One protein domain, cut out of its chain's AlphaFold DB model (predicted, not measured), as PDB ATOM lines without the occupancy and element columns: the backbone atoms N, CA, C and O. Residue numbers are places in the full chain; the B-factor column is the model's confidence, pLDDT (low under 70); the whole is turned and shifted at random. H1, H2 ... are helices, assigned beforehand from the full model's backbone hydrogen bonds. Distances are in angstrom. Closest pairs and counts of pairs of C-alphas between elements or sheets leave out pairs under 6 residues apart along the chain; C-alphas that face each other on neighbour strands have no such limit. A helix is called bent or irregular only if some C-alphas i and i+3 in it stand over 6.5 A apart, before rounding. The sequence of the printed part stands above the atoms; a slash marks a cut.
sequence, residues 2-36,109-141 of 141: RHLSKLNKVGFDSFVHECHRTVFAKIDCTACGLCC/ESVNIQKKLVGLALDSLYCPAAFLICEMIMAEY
ATOM      1  N   ARG A   2      51.765  41.000  72.886       83.19
ATOM      2  CA  ARG A   2      51.009  40.332  71.792       83.19
ATOM      3  C   ARG A   2      50.611  41.237  70.612       83.19
ATOM      4  O   ARG A   2      50.322  40.737  69.530       83.19
ATOM      5  N   HIS A   3      50.555  42.551  70.812       85.12
ATOM      6  CA  HIS A   3      50.308  43.485  69.714       85.12
ATOM      7  C   HIS A   3      51.552  43.609  68.812       85.12
ATOM      8  O   HIS A   3      51.412  43.535  67.595       85.12
ATOM      9  N   LEU A   4      52.760  43.658  69.395       84.62
ATOM     10  CA  LEU A   4      54.032  43.696  68.662       84.62
ATOM     11  C   LEU A   4      54.282  42.430  67.842       84.62
ATOM     12  O   LEU A   4      54.823  42.520  66.745       84.62
ATOM     13  N   SER A   5      53.848  41.259  68.319       80.00
ATOM     14  CA  SER A   5      54.047  39.992  67.596       80.00
ATOM     15  C   SER A   5      53.274  39.899  66.277       80.00
ATOM     16  O   SER A   5      53.517  38.993  65.486       80.00
ATOM     17  N   LYS A   6      52.298  40.791  66.061       79.44
ATOM     18  CA  LYS A   6      51.517  40.885  64.819       79.44
ATOM     19  C   LYS A   6      52.086  41.907  63.839       79.44
ATOM     20  O   LYS A   6      51.637  41.962  62.698       79.44
ATOM     21  N   LEU A   7      53.030  42.734  64.281       75.75
ATOM     22  CA  LEU A   7      53.706  43.688  63.417       75.75
ATOM     23  C   LEU A   7      54.776  42.948  62.604       75.75
ATOM     24  O   LEU A   7      55.306  41.934  63.048       75.75
ATOM     25  N   ASN A   8      55.083  43.447  61.408       80.12
ATOM     26  CA  ASN A   8      56.228  42.994  60.619       80.12
ATOM     27  C   ASN A   8      57.245  44.139  60.582       80.12
ATOM     28  O   ASN A   8      57.172  45.006  59.707       80.12
ATOM     29  N   LYS A   9      58.101  44.224  61.607       86.88
ATOM     30  CA  LYS A   9      59.072  45.318  61.748       86.88
ATOM     31  C   LYS A   9      60.415  44.887  61.164       86.88
ATOM     32  O   LYS A   9      61.031  43.933  61.629       86.88
ATOM     33  N   VAL A  10      60.875  45.610  60.146       89.25
ATOM     34  CA  VAL A  10      62.203  45.394  59.560       89.25
ATOM     35  C   VAL A  10      63.267  45.687  60.621       89.25
ATOM     36  O   VAL A  10      63.187  46.703  61.303       89.25
ATOM     37  N   GLY A  11      64.244  44.790  60.770       93.00
ATOM     38  CA  GLY A  11      65.337  44.942  61.740       93.00
ATOM     39  C   GLY A  11      64.997  44.557  63.185       93.00
ATOM     40  O   GLY A  11      65.865  44.681  64.046       93.00
ATOM     41  N   PHE A  12      63.786  44.054  63.459       94.75
ATOM     42  CA  PHE A  12      63.366  43.679  64.815       94.75
ATOM     43  C   PHE A  12      64.277  42.618  65.445       94.75
ATOM     44  O   PHE A  12      64.699  42.771  66.587       94.75
ATOM     45  N   ASP A  13      64.628  41.571  64.693       95.69
ATOM     46  CA  ASP A  13      65.537  40.525  65.171       95.69
ATOM     47  C   ASP A  13      66.886  41.121  65.600       95.69
ATOM     48  O   ASP A  13      67.322  40.899  66.725       95.69
ATOM     49  N   SER A  14      67.499  41.955  64.752       96.88
ATOM     50  CA  SER A  14      68.786  42.596  65.041       96.88
ATOM     51  C   SER A  14      68.747  43.442  66.315       96.88
ATOM     52  O   SER A  14      69.691  43.402  67.103       96.88
ATOM     53  N   PHE A  15      67.652  44.177  66.534       97.38
ATOM     54  CA  PHE A  15      67.448  44.950  67.756       97.38
ATOM     55  C   PHE A  15      67.380  44.045  68.994       97.38
ATOM     56  O   PHE A  15      68.076  44.283  69.982       97.38
ATOM     57  N   VAL A  16      66.598  42.961  68.944       97.44
ATOM     58  CA  VAL A  16      66.486  42.030  70.079       97.44
ATOM     59  C   VAL A  16      67.798  41.281  70.329       97.44
ATOM     60  O   VAL A  16      68.139  41.025  71.482       97.44
ATOM     61  N   HIS A  17      68.573  40.972  69.287       98.06
ATOM     62  CA  HIS A  17      69.902  40.364  69.426       98.06
ATOM     63  C   HIS A  17      70.885  41.316  70.119       98.06
ATOM     64  O   HIS A  17      71.705  40.877  70.922       98.06
ATOM     65  N   GLU A  18      70.793  42.622  69.865       98.31
ATOM     66  CA  GLU A  18      71.578  43.623  70.599       98.31
ATOM     67  C   GLU A  18      71.141  43.727  72.066       98.31
ATOM     68  O   GLU A  18      71.986  43.749  72.965       98.31
ATOM     69  N   CYS A  19      69.829  43.687  72.329       98.25
ATOM     70  CA  CYS A  19      69.306  43.607  73.694       98.25
ATOM     71  C   CYS A  19      69.848  42.366  74.418       98.25
ATOM     72  O   CYS A  19      70.302  42.472  75.556       98.25
ATOM     73  N   HIS A  20      69.862  41.204  73.748       98.06
ATOM     74  CA  HIS A  20      70.442  39.972  74.283       98.06
ATOM     75  C   HIS A  20      71.896  40.196  74.702       98.06
ATOM     76  O   HIS A  20      72.226  39.981  75.867       98.06
ATOM     77  N   ARG A  21      72.752  40.673  73.788       97.94
ATOM     78  CA  ARG A  21      74.174  40.914  74.084       97.94
ATOM     79  C   ARG A  21      74.360  41.861  75.266       97.94
ATOM     80  O   ARG A  21      75.134  41.566  76.172       97.94
ATOM     81  N   THR A  22      73.610  42.960  75.288       98.06
ATOM     82  CA  THR A  22      73.678  43.967  76.355       98.06
ATOM     83  C   THR A  22      73.293  43.395  77.722       98.06
ATOM     84  O   THR A  22      73.948  43.683  78.725       98.06
ATOM     85  N   VAL A  23      72.235  42.586  77.777       97.88
ATOM     86  CA  VAL A  23      71.723  42.014  79.028       97.88
ATOM     87  C   VAL A  23      72.611  40.871  79.518       97.88
ATOM     88  O   VAL A  23      73.005  40.863  80.686       97.88
ATOM     89  N   PHE A  24      72.990  39.936  78.645       96.38
ATOM     90  CA  PHE A  24      73.827  38.790  79.017       96.38
ATOM     91  C   PHE A  24      75.289  39.157  79.293       96.38
ATOM     92  O   PHE A  24      75.979  38.401  79.965       96.38
ATOM     93  N   ALA A  25      75.746  40.354  78.911       96.94
ATOM     94  CA  ALA A  25      77.011  40.901  79.404       96.94
ATOM     95  C   ALA A  25      77.008  41.173  80.926       96.94
ATOM     96  O   ALA A  25      78.070  41.364  81.516       96.94
ATOM     97  N   LYS A  26      75.828  41.229  81.560       95.56
ATOM     98  CA  LYS A  26      75.651  41.554  82.987       95.56
ATOM     99  C   LYS A  26      74.916  40.470  83.778       95.56
ATOM    100  O   LYS A  26      74.881  40.544  85.003       95.56
ATOM    101  N   ILE A  27      74.301  39.501  83.099       94.25
ATOM    102  CA  ILE A  27      73.535  38.421  83.720       94.25
ATOM    103  C   ILE A  27      74.300  37.109  83.611       94.25
ATOM    104  O   ILE A  27      74.587  36.632  82.518       94.25
ATOM    105  N   ASP A  28      74.518  36.483  84.762       92.19
ATOM    106  CA  ASP A  28      74.968  35.101  84.858       92.19
ATOM    107  C   ASP A  28      73.762  34.171  85.072       92.19
ATOM    108  O   ASP A  28      73.043  34.256  86.073       92.19
ATOM    109  N   CYS A  29      73.535  33.254  84.126       85.94
ATOM    110  CA  CYS A  29      72.470  32.250  84.202       85.94
ATOM    111  C   CYS A  29      72.582  31.349  85.440       85.94
ATOM    112  O   CYS A  29      71.563  30.888  85.963       85.94
ATOM    113  N   THR A  30      73.807  31.096  85.906       90.31
ATOM    114  CA  THR A  30      74.075  30.243  87.067       90.31
ATOM    115  C   THR A  30      73.834  30.967  88.387       90.31
ATOM    116  O   THR A  30      73.654  30.311  89.401       90.31
ATOM    117  N   ALA A  31      73.678  32.296  88.396       92.88
ATOM    118  CA  ALA A  31      73.368  33.026  89.623       92.88
ATOM    119  C   ALA A  31      71.973  32.673  90.179       92.88
ATOM    120  O   ALA A  31      71.818  32.470  91.383       92.88
ATOM    121  N   CYS A  32      70.948  32.565  89.317       91.88
ATOM    122  CA  CYS A  32      69.566  32.319  89.761       91.88
ATOM    123  C   CYS A  32      69.062  30.887  89.538       91.88
ATOM    124  O   CYS A  32      68.222  30.430  90.313       91.88
ATOM    125  N   GLY A  33      69.503  30.188  88.482       91.25
ATOM    126  CA  GLY A  33      69.120  28.804  88.158       91.25
ATOM    127  C   GLY A  33      67.613  28.505  88.082       91.25
ATOM    128  O   GLY A  33      67.219  27.338  88.127       91.25
ATOM    129  N   LEU A  34      66.744  29.520  88.031       91.81
ATOM    130  CA  LEU A  34      65.306  29.339  88.243       91.81
ATOM    131  C   LEU A  34      64.638  28.626  87.061       91.81
ATOM    132  O   LEU A  34      63.770  27.781  87.278       91.81
ATOM    133  N   CYS A  35      65.087  28.886  85.831       89.50
ATOM    134  CA  CYS A  35      64.611  28.159  84.656       89.50
ATOM    135  C   CYS A  35      64.911  26.653  84.756       89.50
ATOM    136  O   CYS A  35      64.009  25.857  84.530       89.50
ATOM    137  N   CYS A  36      66.109  26.256  85.201       88.19
ATOM    138  CA  CYS A  36      66.492  24.848  85.378       88.19
ATOM    139  C   CYS A  36      65.681  24.117  86.465       88.19
ATOM    140  O   CYS A  36      65.530  22.894  86.398       88.19
ATOM    141  N   GLU A 109      67.993  35.226  70.573       96.56
ATOM    142  CA  GLU A 109      68.812  35.230  69.347       96.56
ATOM    143  C   GLU A 109      68.166  34.468  68.176       96.56
ATOM    144  O   GLU A 109      68.774  34.247  67.130       96.56
ATOM    145  N   SER A 110      66.910  34.035  68.322       94.50
ATOM    146  CA  SER A 110      66.207  33.346  67.240       94.50
ATOM    147  C   SER A 110      65.956  34.263  66.046       94.50
ATOM    148  O   SER A 110      65.647  35.442  66.201       94.50
ATOM    149  N   VAL A 111      65.939  33.664  64.856       93.75
ATOM    150  CA  VAL A 111      65.325  34.271  63.671       93.75
ATOM    151  C   VAL A 111      63.806  34.359  63.868       93.75
ATOM    152  O   VAL A 111      63.185  33.438  64.413       93.75
ATOM    153  N   ASN A 112      63.201  35.445  63.393       92.38
ATOM    154  CA  ASN A 112      61.796  35.800  63.559       92.38
ATOM    155  C   ASN A 112      61.359  35.834  65.035       92.38
ATOM    156  O   ASN A 112      60.278  35.336  65.379       92.38
ATOM    157  N   ILE A 113      62.180  36.412  65.923       93.81
ATOM    158  CA  ILE A 113      61.901  36.472  67.371       93.81
ATOM    159  C   ILE A 113      60.586  37.194  67.675       93.81
ATOM    160  O   ILE A 113      59.900  36.864  68.642       93.81
ATOM    161  N   GLN A 114      60.159  38.093  66.784       92.69
ATOM    162  CA  GLN A 114      58.872  38.782  66.858       92.69
ATOM    163  C   GLN A 114      57.681  37.819  67.034       92.69
ATOM    164  O   GLN A 114      56.759  38.093  67.804       92.69
ATOM    165  N   LYS A 115      57.716  36.639  66.394       91.31
ATOM    166  CA  LYS A 115      56.660  35.617  66.529       91.31
ATOM    167  C   LYS A 115      56.682  34.898  67.881       91.31
ATOM    168  O   LYS A 115      55.680  34.304  68.267       91.31
ATOM    169  N   LYS A 116      57.800  34.960  68.607       93.69
ATOM    170  CA  LYS A 116      58.009  34.287  69.896       93.69
ATOM    171  C   LYS A 116      57.886  35.231  71.095       93.69
ATOM    172  O   LYS A 116      58.057  34.782  72.221       93.69
ATOM    173  N   LEU A 117      57.532  36.505  70.892       95.00
ATOM    174  CA  LEU A 117      57.430  37.497  71.977       95.00
ATOM    175  C   LEU A 117      56.455  37.111  73.092       95.00
ATOM    176  O   LEU A 117      56.626  37.537  74.227       95.00
ATOM    177  N   VAL A 118      55.422  36.322  72.784       94.44
ATOM    178  CA  VAL A 118      54.532  35.785  73.824       94.44
ATOM    179  C   VAL A 118      55.281  34.792  74.713       94.44
ATOM    180  O   VAL A 118      55.149  34.879  75.925       94.44
ATOM    181  N   GLY A 119      56.087  33.901  74.127       94.75
ATOM    182  CA  GLY A 119      56.945  32.977  74.873       94.75
ATOM    183  C   GLY A 119      57.982  33.726  75.704       94.75
ATOM    184  O   GLY A 119      58.041  33.526  76.907       94.75
ATOM    185  N   LEU A 120      58.674  34.698  75.105       96.56
ATOM    186  CA  LEU A 120      59.639  35.539  75.820       96.56
ATOM    187  C   LEU A 120      59.011  36.268  77.026       96.56
ATOM    188  O   LEU A 120      59.604  36.337  78.098       96.56
ATOM    189  N   ALA A 121      57.785  36.775  76.871       96.00
ATOM    190  CA  ALA A 121      57.051  37.413  77.962       96.00
ATOM    191  C   ALA A 121      56.591  36.434  79.057       96.00
ATOM    192  O   ALA A 121      56.296  36.880  80.158       96.00
ATOM    193  N   LEU A 122      56.493  35.133  78.771       95.31
ATOM    194  CA  LEU A 122      56.262  34.101  79.786       95.31
ATOM    195  C   LEU A 122      57.581  33.696  80.452       95.31
ATOM    196  O   LEU A 122      57.624  33.527  81.669       95.31
ATOM    197  N   ASP A 123      58.664  33.616  79.679       95.62
ATOM    198  CA  ASP A 123      60.010  33.327  80.177       95.62
ATOM    199  C   ASP A 123      60.487  34.393  81.176       95.62
ATOM    200  O   ASP A 123      61.221  34.076  82.112       95.62
ATOM    201  N   SER A 124      60.028  35.645  81.039       96.06
ATOM    202  CA  SER A 124      60.323  36.739  81.980       96.06
ATOM    203  C   SER A 124      59.847  36.481  83.410       96.06
ATOM    204  O   SER A 124      60.417  37.042  84.343       96.06
ATOM    205  N   LEU A 125      58.869  35.592  83.608       94.44
ATOM    206  CA  LEU A 125      58.423  35.178  84.941       94.44
ATOM    207  C   LEU A 125      59.488  34.349  85.679       94.44
ATOM    208  O   LEU A 125      59.432  34.227  86.899       94.44
ATOM    209  N   TYR A 126      60.454  33.779  84.949       94.00
ATOM    210  CA  TYR A 126      61.451  32.844  85.482       94.00
ATOM    211  C   TYR A 126      62.894  33.226  85.151       94.00
ATOM    212  O   TYR A 126      63.826  32.598  85.655       94.00
ATOM    213  N   CYS A 127      63.101  34.225  84.294       95.69
ATOM    214  CA  CYS A 127      64.416  34.640  83.842       95.69
ATOM    215  C   CYS A 127      64.558  36.166  83.911       95.69
ATOM    216  O   CYS A 127      63.873  36.872  83.163       95.69
ATOM    217  N   PRO A 128      65.491  36.692  84.728       95.94
ATOM    218  CA  PRO A 128      65.716  38.134  84.806       95.94
ATOM    219  C   PRO A 128      66.199  38.710  83.470       95.94
ATOM    220  O   PRO A 128      65.808  39.815  83.109       95.94
ATOM    221  N   ALA A 129      66.981  37.957  82.686       97.12
ATOM    222  CA  ALA A 129      67.398  38.409  81.361       97.12
ATOM    223  C   ALA A 129      66.209  38.551  80.398       97.12
ATOM    224  O   ALA A 129      66.110  39.551  79.692       97.12
ATOM    225  N   ALA A 130      65.280  37.588  80.397       97.38
ATOM    226  CA  ALA A 130      64.064  37.684  79.592       97.38
ATOM    227  C   ALA A 130      63.219  38.901  79.999       97.38
ATOM    228  O   ALA A 130      62.751  39.627  79.126       97.38
ATOM    229  N   PHE A 131      63.083  39.163  81.304       97.38
ATOM    230  CA  PHE A 131      62.384  40.343  81.818       97.38
ATOM    231  C   PHE A 131      62.996  41.653  81.314       97.38
ATOM    232  O   PHE A 131      62.293  42.452  80.700       97.38
ATOM    233  N   LEU A 132      64.307  41.837  81.482       98.00
ATOM    234  CA  LEU A 132      64.996  43.051  81.038       98.00
ATOM    235  C   LEU A 132      64.900  43.245  79.518       98.00
ATOM    236  O   LEU A 132      64.669  44.355  79.046       98.00
ATOM    237  N   ILE A 133      65.019  42.168  78.738       98.12
ATOM    238  CA  ILE A 133      64.861  42.238  77.279       98.12
ATOM    239  C   ILE A 133      63.421  42.624  76.907       98.12
ATOM    240  O   ILE A 133      63.226  43.429  75.997       98.12
ATOM    241  N   CYS A 134      62.404  42.106  77.607       97.75
ATOM    242  CA  CYS A 134      61.021  42.549  77.418       97.75
ATOM    243  C   CYS A 134      60.861  44.052  77.678       97.75
ATOM    244  O   CYS A 134      60.194  44.715  76.885       97.75
ATOM    245  N   GLU A 135      61.464  44.588  78.742       97.81
ATOM    246  CA  GLU A 135      61.418  46.026  79.042       97.81
ATOM    247  C   GLU A 135      62.065  46.860  77.931       97.81
ATOM    248  O   GLU A 135      61.452  47.812  77.456       97.81
ATOM    249  N   MET A 136      63.248  46.462  77.451       97.94
ATOM    250  CA  MET A 136      63.934  47.151  76.349       97.94
ATOM    251  C   MET A 136      63.094  47.162  75.065       97.94
ATOM    252  O   MET A 136      62.996  48.190  74.402       97.94
ATOM    253  N   ILE A 137      62.441  46.042  74.733       96.31
ATOM    254  CA  ILE A 137      61.557  45.957  73.562       96.31
ATOM    255  C   ILE A 137      60.344  46.878  73.706       96.31
ATOM    256  O   ILE A 137      59.974  47.536  72.740       96.31
ATOM    257  N   MET A 138      59.721  46.911  74.884       94.38
ATOM    258  CA  MET A 138      58.534  47.735  75.148       94.38
ATOM    259  C   MET A 138      58.849  49.234  75.248       94.38
ATOM    260  O   MET A 138      57.952  50.053  75.084       94.38
ATOM    261  N   ALA A 139      60.090  49.601  75.570       95.31
ATOM    262  CA  ALA A 139      60.524  50.995  75.581       95.31
ATOM    263  C   ALA A 139      60.749  51.540  74.160       95.31
ATOM    264  O   ALA A 139      60.506  52.719  73.916       95.31
ATOM    265  N   GLU A 140      61.202  50.688  73.237       94.12
ATOM    266  CA  GLU A 140      61.446  51.049  71.836       94.12
ATOM    267  C   GLU A 140      60.165  51.045  70.977       94.12
ATOM    268  O   GLU A 140      60.041  51.853  70.055       94.12
ATOM    269  N   TYR A 141      59.209  50.146  71.256       90.31
ATOM    270  CA  TYR A 141      58.015  49.912  70.424       90.31
ATOM    271  C   TYR A 141      56.699  49.915  71.203       90.31
ATOM    272  O   TYR A 141      55.712  50.450  70.642       90.31
TER     273      TYR A 141
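AT A GLANCE: This is residues 2 to 36 and 109 to 141 of the 141 residues of the protein "YkgJ family cysteine cluster protein" of Treponema sp (UniProt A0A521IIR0). Three helices, H1, H3 and H4, form a small crossed cluster: H1 and H3 meet near their first residues and spread as a V, and H4 begins at the open end of the V, packs on H1 and, with residues 130 to 134, on H3, and then slants away to one side of the V. The short H2 sits past the far end of H1 and packs on no helix, while residues 2 to 11 loop round the opposite end, where H1 and H3 begin. The printed part has 68 residues and is all helix, with four named helices in the order H1, H2, H3, H4, which hold 41 of these residues, and no named strand. It is compact, with a radius of gyration of the C-alphas of 11.8 A, and elongated, spanning 35 by 21 by 21 A.

HOW THE PARTS SIT: H1, residues 12 to 24, touches H4, residues 128 to 140, at a steep tilt of 43 degrees, opposite ways; their closest C-alphas, those of Cys 19 and Ile 133, are 5.9 A apart. With residues 12 to 16 alone, H1 touches H3, residues 113 to 123; the closest C-alphas, those of Asp 13 and Ile 113, are 5.9 A apart. H1 and H3 run the same way at a tilt of 37 degrees, only just steep. H4 touches H3 with residues 130 to 134 alone, at a steep tilt of 48 degrees, opposite ways; the closest C-alphas, those of Asp 123 and Ala 130, are 6.0 A apart. The packing of the helices is mostly crossed: none of these three tilts is shallow. H2, residues 29 to 32, touches no helix, and is only just apart from H4, at 8.5 A. In H1 and H4 every O i to N i+4 pair is within hydrogen-bond range, in H3 5 of 7 are, and H2 is too short for such a pair.

IN THESE COORDINATES: H1 begins at C-alpha 12, at (63.366, 43.679, 64.815), and measures 18.3 A from first to last C-alpha. H2 measures 6.3 A and is neither bent nor irregular, but only just: C-alphas 29 and 32 are 6.3 A apart. H3 begins at C-alpha 113, at (61.901, 36.472, 67.371), and measures 13.3 A; it is irregular, with C-alphas 115 and 118 7.6 A apart. H4 measures 18.8 A and ends at C-alpha 140, at (61.446, 51.049, 71.836).

THE WHOLE: The two C-alphas farthest apart, those of Asn 8 and Ala 31, are 35.1 A apart. Residues 37 to 108 are not printed, and C-alphas 36 and 109 stand 19.2 A apart across the cut, which lies in the link from H2 to H3. The links H1 to H2 and H3 to H4 are tight, with 4 residues each. Tyr 141 is the chain's last residue. The mean pLDDT of the printed part is 93.3, and no printed residue is under 70.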